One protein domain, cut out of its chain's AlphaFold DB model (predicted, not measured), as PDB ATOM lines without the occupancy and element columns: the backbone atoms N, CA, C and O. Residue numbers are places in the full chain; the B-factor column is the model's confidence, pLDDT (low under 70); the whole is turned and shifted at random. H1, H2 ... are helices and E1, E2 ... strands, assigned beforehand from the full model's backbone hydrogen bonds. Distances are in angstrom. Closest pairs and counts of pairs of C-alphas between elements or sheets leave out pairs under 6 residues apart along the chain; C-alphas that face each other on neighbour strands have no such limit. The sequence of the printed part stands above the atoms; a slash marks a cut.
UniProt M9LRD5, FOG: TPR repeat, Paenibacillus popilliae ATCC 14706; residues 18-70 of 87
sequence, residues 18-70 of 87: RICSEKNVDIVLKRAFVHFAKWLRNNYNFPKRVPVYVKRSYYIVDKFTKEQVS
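This is residues 18 to 70 of the 87 residues of the protein "FOG: TPR repeat" of Paenibacillus popilliae ATCC 14706 (UniProt M9LRD5). A two-stranded parallel sheet, E1 beside E2, has one long helix, H1, running back over one face, while the other face is bare. Past the ends of the strands, residues 55 to 70 make a looped tail that folds back on itself, and at the other end residues 39 to 48, of which 39 to 43 belong to H1, stick out. The printed part has 53 residues with one named helix and two named strands, in the order E1, H1, E2; the class is mixed, and under half of the residues are in named elements. The whole is loose, with a radius of gyration of the C-alphas of 13.0 A, and flat, spanning 35 by 27 by 14 A.

E1 is residues 18 to 21, beginning at C-alpha 18 at (169.642, 165.457, 154.597). E2 is residues 50 to 54, 12.9 A from first to last C-alpha, and ends at C-alpha 54 at (179.556, 162.395, 156.032). H1 is residues 27 to 43, 24.6 A long, from C-alpha 27 at (179.623, 153.880, 147.986) to C-alpha 43 at (160.652, 156.626, 163.414).

E1 and E2 are parallel neighbours, with 16 degrees between their directions. C-alphas 19 and 52 face each other at 4.9 A, and C-alphas 21 and 54 at 4.5 A. Among the backbone atoms within hydrogen-bond range across this pair are N 20 and O 52, 2.8 A apart, and N 54 and O 20, 2.9 A apart. E1, H1 and E2 form a strand-helix-strand unit, two parallel neighbour strands with a helix between them along the chain, and its crossover is left-handed. E1 and H1 have 5 pairs of C-alphas within 8 A; the closest are those of Ser 21 and Lys 30, 6.8 A apart. H1 and E2 are near each other, with 5 pairs of C-alphas within 10 A. In H1 every O i to N i+4 pair is within hydrogen-bond range. Farther along the chain, residues 60 to 61 make a short antiparallel pairing with residues 68 to 69.

The two C-alphas farthest apart are those of Asn 42 and Lys 66, 35.3 A. Residues 39 to 48, of which 39 to 43 belong to H1, stand free; the body without them spans 32 by 24 by 15 A. The link from E1 to H1 is tight, with 5 residues, and the link from H1 to E2 is short, with 6. Residues 55 to 70 hold no named element. The printed part has no cut. Its mean pLDDT is 90.9, and no printed residue is under 70.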
ATOM      1  N   ARG A  18     168.911 165.399 155.878       91.88
ATOM      2  CA  ARG A  18     169.642 165.457 154.597       91.88
ATOM      3  C   ARG A  18     171.044 164.898 154.769       91.88
ATOM      4  O   ARG A  18     171.870 165.542 155.395       91.88
ATOM      5  N   ILE A  19     171.330 163.770 154.127       92.81
ATOM      6  CA  ILE A  19     172.692 163.233 154.068       92.81
ATOM      7  C   ILE A  19     173.487 163.973 152.982       92.81
ATOM      8  O   ILE A  19     173.061 164.040 151.829       92.81
ATOM      9  N   CYS A  20     174.631 164.532 153.367       91.62
ATOM     10  CA  CYS A  20     175.594 165.212 152.510       91.62
ATOM     11  C   CYS A  20     176.933 164.474 152.604       91.62
ATOM     12  O   CYS A  20     177.732 164.746 153.498       91.62
ATOM     13  N   SER A  21     177.175 163.525 151.707       91.94
ATOM     14  CA  SER A  21     178.414 162.745 151.705       91.94
ATOM     15  C   SER A  21     179.476 163.359 150.802       91.94
ATOM     16  O   SER A  21     179.177 163.804 149.693       91.94
ATOM     17  N   GLU A  22     180.730 163.333 151.243       92.69
ATOM     18  CA  GLU A  22     181.858 163.703 150.390       92.69
ATOM     19  C   GLU A  22     182.045 162.740 149.212       92.69
ATOM     20  O   GLU A  22     181.699 161.553 149.269       92.69
ATOM     21  N   LYS A  23     182.652 163.253 148.135       88.44
ATOM     22  CA  LYS A  23     182.909 162.490 146.905       88.44
ATOM     23  C   LYS A  23     183.678 161.197 147.194       88.44
ATOM     24  O   LYS A  23     183.271 160.144 146.716       88.44
ATOM     25  N   ASN A  24     184.674 161.261 148.076       91.88
ATOM     26  CA  ASN A  24     185.629 160.178 148.328       91.88
ATOM     27  C   ASN A  24     185.198 159.163 149.404       91.88
ATOM     28  O   ASN A  24     186.001 158.299 149.756       91.88
ATOM     29  N   VAL A  25     183.978 159.270 149.948       91.38
ATOM     30  CA  VAL A  25     183.412 158.264 150.866       91.38
ATOM     31  C   VAL A  25     182.968 157.035 150.069       91.38
ATOM     32  O   VAL A  25     182.409 157.180 148.974       91.38
ATOM     33  N   ASP A  26     183.192 155.847 150.629       93.88
ATOM     34  CA  ASP A  26     182.806 154.567 150.033       93.88
ATOM     35  C   ASP A  26     181.309 154.536 149.662       93.88
ATOM     36  O   ASP A  26     180.445 155.020 150.402       93.88
ATOM     37  N   ILE A  27     180.993 153.979 148.493       93.44
ATOM     38  CA  ILE A  27     179.623 153.880 147.986       93.44
ATOM     39  C   ILE A  27     178.731 152.998 148.867       93.44
ATOM     40  O   ILE A  27     177.547 153.309 149.032       93.44
ATOM     41  N   VAL A  28     179.282 151.940 149.465       95.50
ATOM     42  CA  VAL A  28     178.559 151.041 150.372       95.50
ATOM     43  C   VAL A  28     178.142 151.806 151.622       95.50
ATOM     44  O   VAL A  28     176.968 151.787 151.995       95.50
ATOM     45  N   LEU A  29     179.063 152.582 152.201       92.56
ATOM     46  CA  LEU A  29     178.777 153.432 153.358       92.56
ATOM     47  C   LEU A  29     177.736 154.504 153.027       92.56
ATOM     48  O   LEU A  29     176.777 154.679 153.777       92.56
ATOM     49  N   LYS A  30     177.856 155.182 151.878       93.19
ATOM     50  CA  LYS A  30     176.849 156.161 151.424       93.19
ATOM     51  C   LYS A  30     175.451 155.549 151.375       93.19
ATOM     52  O   LYS A  30     174.499 156.156 151.865       93.19
ATOM     53  N   ARG A  31     175.321 154.347 150.804       95.25
ATOM     54  CA  ARG A  31     174.044 153.624 150.743       95.25
ATOM     55  C   ARG A  31     173.539 153.284 152.141       95.25
ATOM     56  O   ARG A  31     172.391 153.604 152.441       95.25
ATOM     57  N   ALA A  32     174.389 152.729 153.004       96.19
ATOM     58  CA  ALA A  32     174.033 152.401 154.384       96.19
ATOM     59  C   ALA A  32     173.508 153.629 155.151       96.19
ATOM     60  O   ALA A  32     172.426 153.570 155.736       96.19
ATOM     61  N   PHE A  33     174.188 154.777 155.056       94.94
ATOM     62  CA  PHE A  33     173.733 156.023 155.680       94.94
ATOM     63  C   PHE A  33     172.393 156.512 155.129       94.94
ATOM     64  O   PHE A  33     171.555 156.995 155.889       94.94
ATOM     65  N   VAL A  34     172.151 156.380 153.822       94.56
ATOM     66  CA  VAL A  34     170.859 156.745 153.223       94.56
ATOM     67  C   VAL A  34     169.740 155.819 153.707       94.56
ATOM     68  O   VAL A  34     168.656 156.308 154.023       94.56
ATOM     69  N   HIS A  35     169.983 154.510 153.791       96.31
ATOM     70  CA  HIS A  35     169.019 153.553 154.340       96.31
ATOM     71  C   HIS A  35     168.704 153.853 155.806       96.31
ATOM     72  O   HIS A  35     167.534 153.942 156.175       96.31
ATOM     73  N   PHE A  36     169.734 154.112 156.611       95.56
ATOM     74  CA  PHE A  36     169.562 154.486 158.008       95.56
ATOM     75  C   PHE A  36     168.801 155.811 158.163       95.56
ATOM     76  O   PHE A  36     167.877 155.908 158.962       95.56
ATOM     77  N   ALA A  37     169.095 156.815 157.333       94.50
ATOM     78  CA  ALA A  37     168.367 158.082 157.343       94.50
ATOM     79  C   ALA A  37     166.887 157.924 156.960       94.50
ATOM     80  O   ALA A  37     166.043 158.626 157.509       94.50
ATOM     81  N   LYS A  38     166.557 157.018 156.029       94.69
ATOM     82  CA  LYS A  38     165.159 156.679 155.714       94.69
ATOM     83  C   LYS A  38     164.463 156.067 156.925       94.69
ATOM     84  O   LYS A  38     163.372 156.507 157.267       94.69
ATOM     85  N   TRP A  39     165.114 155.115 157.592       96.81
ATOM     86  CA  TRP A  39     164.589 154.526 158.821       96.81
ATOM     87  C   TRP A  39     164.363 155.595 159.899       96.81
ATOM     88  O   TRP A  39     163.269 155.678 160.448       96.81
ATOM     89  N   LEU A  40     165.325 156.496 160.127       95.25
ATOM     90  CA  LEU A  40     165.175 157.590 161.092       95.25
ATOM     91  C   LEU A  40     163.984 158.497 160.776       95.25
ATOM     92  O   LEU A  40     163.219 158.818 161.677       95.25
ATOM     93  N   ARG A  41     163.793 158.886 159.510       92.88
ATOM     94  CA  ARG A  41     162.650 159.726 159.109       92.88
ATOM     95  C   ARG A  41     161.293 159.046 159.317       92.88
ATOM     96  O   ARG A  41     160.305 159.756 159.434       92.88
ATOM     97  N   ASN A  42     161.243 157.715 159.348       93.94
ATOM     98  CA  ASN A  42     160.011 156.975 159.624       93.94
ATOM     99  C   ASN A  42     159.734 156.834 161.129       93.94
ATOM    100  O   ASN A  42     158.579 156.700 161.512       93.94
ATOM    101  N   ASN A  43     160.776 156.843 161.967       95.62
ATOM    102  CA  ASN A  43     160.652 156.626 163.414       95.62
ATOM    103  C   ASN A  43     160.650 157.932 164.225       95.62
ATOM    104  O   ASN A  43     160.183 157.944 165.359       95.62
ATOM    105  N   TYR A  44     161.163 159.029 163.663       92.81
ATOM    106  CA  TYR A  44     161.311 160.311 164.349       92.81
ATOM    107  C   TYR A  44     160.797 161.467 163.493       92.81
ATOM    108  O   TYR A  44     160.994 161.500 162.276       92.81
ATOM    109  N   ASN A  45     160.195 162.461 164.150       88.38
ATOM    110  CA  ASN A  45     159.757 163.685 163.492       88.38
ATOM    111  C   ASN A  45     160.898 164.711 163.422       88.38
ATOM    112  O   ASN A  45     161.489 165.073 164.439       88.38
ATOM    113  N   PHE A  46     161.174 165.222 162.223       87.31
ATOM    114  CA  PHE A  46     162.194 166.246 161.980       87.31
ATOM    115  C   PHE A  46     161.526 167.516 161.443       87.31
ATOM    116  O   PHE A  46     161.465 167.689 160.221       87.31
ATOM    117  N   PRO A  47     161.031 168.404 162.326       85.81
ATOM    118  CA  PRO A  47     160.258 169.578 161.920       85.81
ATOM    119  C   PRO A  47     161.091 170.590 161.124       85.81
ATOM    120  O   PRO A  47     160.556 171.280 160.271       85.81
ATOM    121  N   LYS A  48     162.411 170.637 161.342       84.69
ATOM    122  CA  LYS A  48     163.358 171.423 160.537       84.69
ATOM    123  C   LYS A  48     164.350 170.501 159.844       84.69
ATOM    124  O   LYS A  48     164.753 169.483 160.411       84.69
ATOM    125  N   ARG A  49     164.771 170.850 158.625       87.12
ATOM    126  CA  ARG A  49     165.728 170.033 157.872       87.12
ATOM    127  C   ARG A  49     167.097 170.003 158.540       87.12
ATOM    128  O   ARG A  49     167.789 171.015 158.582       87.12
ATOM    129  N   VAL A  50     167.528 168.817 158.962       88.38
ATOM    130  CA  VAL A  50     168.831 168.603 159.608       88.38
ATOM    131  C   VAL A  50     169.846 168.082 158.583       88.38
ATOM    132  O   VAL A  50     169.686 166.961 158.084       88.38
ATOM    133  N   PRO A  51     170.884 168.858 158.215       89.50
ATOM    134  CA  PRO A  51     171.973 168.367 157.380       89.50
ATOM    135  C   PRO A  51     172.943 167.501 158.194       89.50
ATOM    136  O   PRO A  51     173.414 167.902 159.252       89.50
ATOM    137  N   VAL A  52     173.284 166.333 157.660       91.00
ATOM    138  CA  VAL A  52     174.269 165.403 158.217       91.00
ATOM    139  C   VAL A  52     175.400 165.272 157.210       91.00
ATOM    140  O   VAL A  52     175.198 164.775 156.099       91.00
ATOM    141  N   TYR A  53     176.586 165.742 157.583       91.12
ATOM    142  CA  TYR A  53     177.760 165.703 156.721       91.12
ATOM    143  C   TYR A  53     178.562 164.434 156.986       91.12
ATOM    144  O   TYR A  53     179.032 164.220 158.098       91.12
ATOM    145  N   VAL A  54     178.735 163.606 155.957       91.12
ATOM    146  CA  VAL A  54     179.556 162.395 156.032       91.12
ATOM    147  C   VAL A  54     180.903 162.694 155.393       91.12
ATOM    148  O   VAL A  54     180.986 162.947 154.185       91.12
ATOM    149  N   LYS A  55     181.945 162.680 156.221       90.50
ATOM    150  CA  LYS A  55     183.336 162.915 155.835       90.50
ATOM    151  C   LYS A  55     184.062 161.588 155.633       90.50
ATOM    152  O   LYS A  55     183.705 160.593 156.258       90.50
ATOM    153  N   ARG A  56     185.058 161.560 154.739       91.00
ATOM    154  CA  ARG A  56     185.935 160.379 154.584       91.00
ATOM    155  C   ARG A  56     186.924 160.268 155.741       91.00
ATOM    156  O   ARG A  56     187.246 159.166 156.168       91.00
ATOM    157  N   SER A  57     187.443 161.406 156.185       88.88
ATOM    158  CA  SER A  57     188.420 161.463 157.263       88.88
ATOM    159  C   SER A  57     187.799 160.999 158.571       88.88
ATOM    160  O   SER A  57     186.665 161.362 158.881       88.88
ATOM    161  N   TYR A  58     188.567 160.234 159.343       87.00
ATOM    162  CA  TYR A  58     188.161 159.792 160.676       87.00
ATOM    163  C   TYR A  58     188.065 160.965 161.663       87.00
ATOM    164  O   TYR A  58     187.207 160.976 162.540       87.00
ATOM    165  N   TYR A  59     188.916 161.976 161.476       91.00
ATOM    166  CA  TYR A  59     188.889 163.217 162.237       91.00
ATOM    167  C   TYR A  59     188.502 164.392 161.343       91.00
ATOM    168  O   TYR A  59     188.886 164.474 160.170       91.00
ATOM    169  N   ILE A  60     187.761 165.324 161.925       88.88
ATOM    170  CA  ILE A  60     187.441 166.627 161.361       88.88
ATOM    171  C   ILE A  60     188.031 167.704 162.266       88.88
ATOM    172  O   ILE A  60     188.122 167.529 163.477       88.88
ATOM    173  N   VAL A  61     188.421 168.831 161.683       88.25
ATOM    174  CA  VAL A  61     188.803 170.003 162.473       88.25
ATOM    175  C   VAL A  61     187.530 170.756 162.823       88.25
ATOM    176  O   VAL A  61     186.789 171.167 161.922       88.25
ATOM    177  N   ASP A  62     187.263 170.917 164.117       86.12
ATOM    178  CA  ASP A  62     186.119 171.704 164.551       86.12
ATOM    179  C   ASP A  62     186.304 173.175 164.160       86.12
ATOM    180  O   ASP A  62     187.394 173.753 164.234       86.12
ATOM    181  N   LYS A  63     185.220 173.803 163.701       81.06
ATOM    182  CA  LYS A  63     185.300 175.175 163.190       81.06
ATOM    183  C   LYS A  63     185.573 176.189 164.297       81.06
ATOM    184  O   LYS A  63     186.224 177.197 163.997       81.06
ATOM    185  N   PHE A  64     185.083 175.921 165.508       82.62
ATOM    186  CA  PHE A  64     185.117 176.832 166.644       82.62
ATOM    187  C   PHE A  64     186.342 176.588 167.520       82.62
ATOM    188  O   PHE A  64     187.072 177.537 167.785       82.62
ATOM    189  N   THR A  65     186.602 175.340 167.922       85.75
ATOM    190  CA  THR A  65     187.738 175.028 168.810       85.75
ATOM    191  C   THR A  65     189.061 174.876 168.065       85.75
ATOM    192  O   THR A  65     190.111 175.039 168.674       85.75
ATOM    193  N   LYS A  66     189.027 174.612 166.748       87.31
ATOM    194  CA  LYS A  66     190.199 174.258 165.917       87.31
ATOM    195  C   LYS A  66     190.873 172.939 166.306       87.31
ATOM    196  O   LYS A  66     191.951 172.635 165.801       87.31
ATOM    197  N   GLU A  67     190.229 172.132 167.140       89.94
ATOM    198  CA  GLU A  67     190.741 170.828 167.559       89.94
ATOM    199  C   GLU A  67     190.326 169.726 166.578       89.94
ATOM    200  O   GLU A  67     189.329 169.844 165.857       89.94
ATOM    201  N   GLN A  68     191.095 168.633 166.550       89.69
ATOM    202  CA  GLN A  68     190.709 167.426 165.824       89.69
ATOM    203  C   GLN A  68     189.692 166.640 166.647       89.69
ATOM    204  O   GLN A  68     189.993 166.164 167.738       89.69
ATOM    205  N   VAL A  69     188.494 166.476 166.101       89.06
ATOM    206  CA  VAL A  69     187.390 165.744 166.726       89.06
ATOM    207  C   VAL A  69     186.885 164.663 165.776       89.06
ATOM    208  O   VAL A  69     187.012 164.781 164.560       89.06
ATOM    209  N   SER A  70     186.304 163.590 166.305       86.00
ATOM    210  CA  SER A  70     185.707 162.525 165.482       86.00
ATOM    211  C   SER A  70     184.380 162.953 164.841       86.00
ATOM    212  O   SER A  70     184.043 162.522 163.740       86.00
TER     213      SER A  70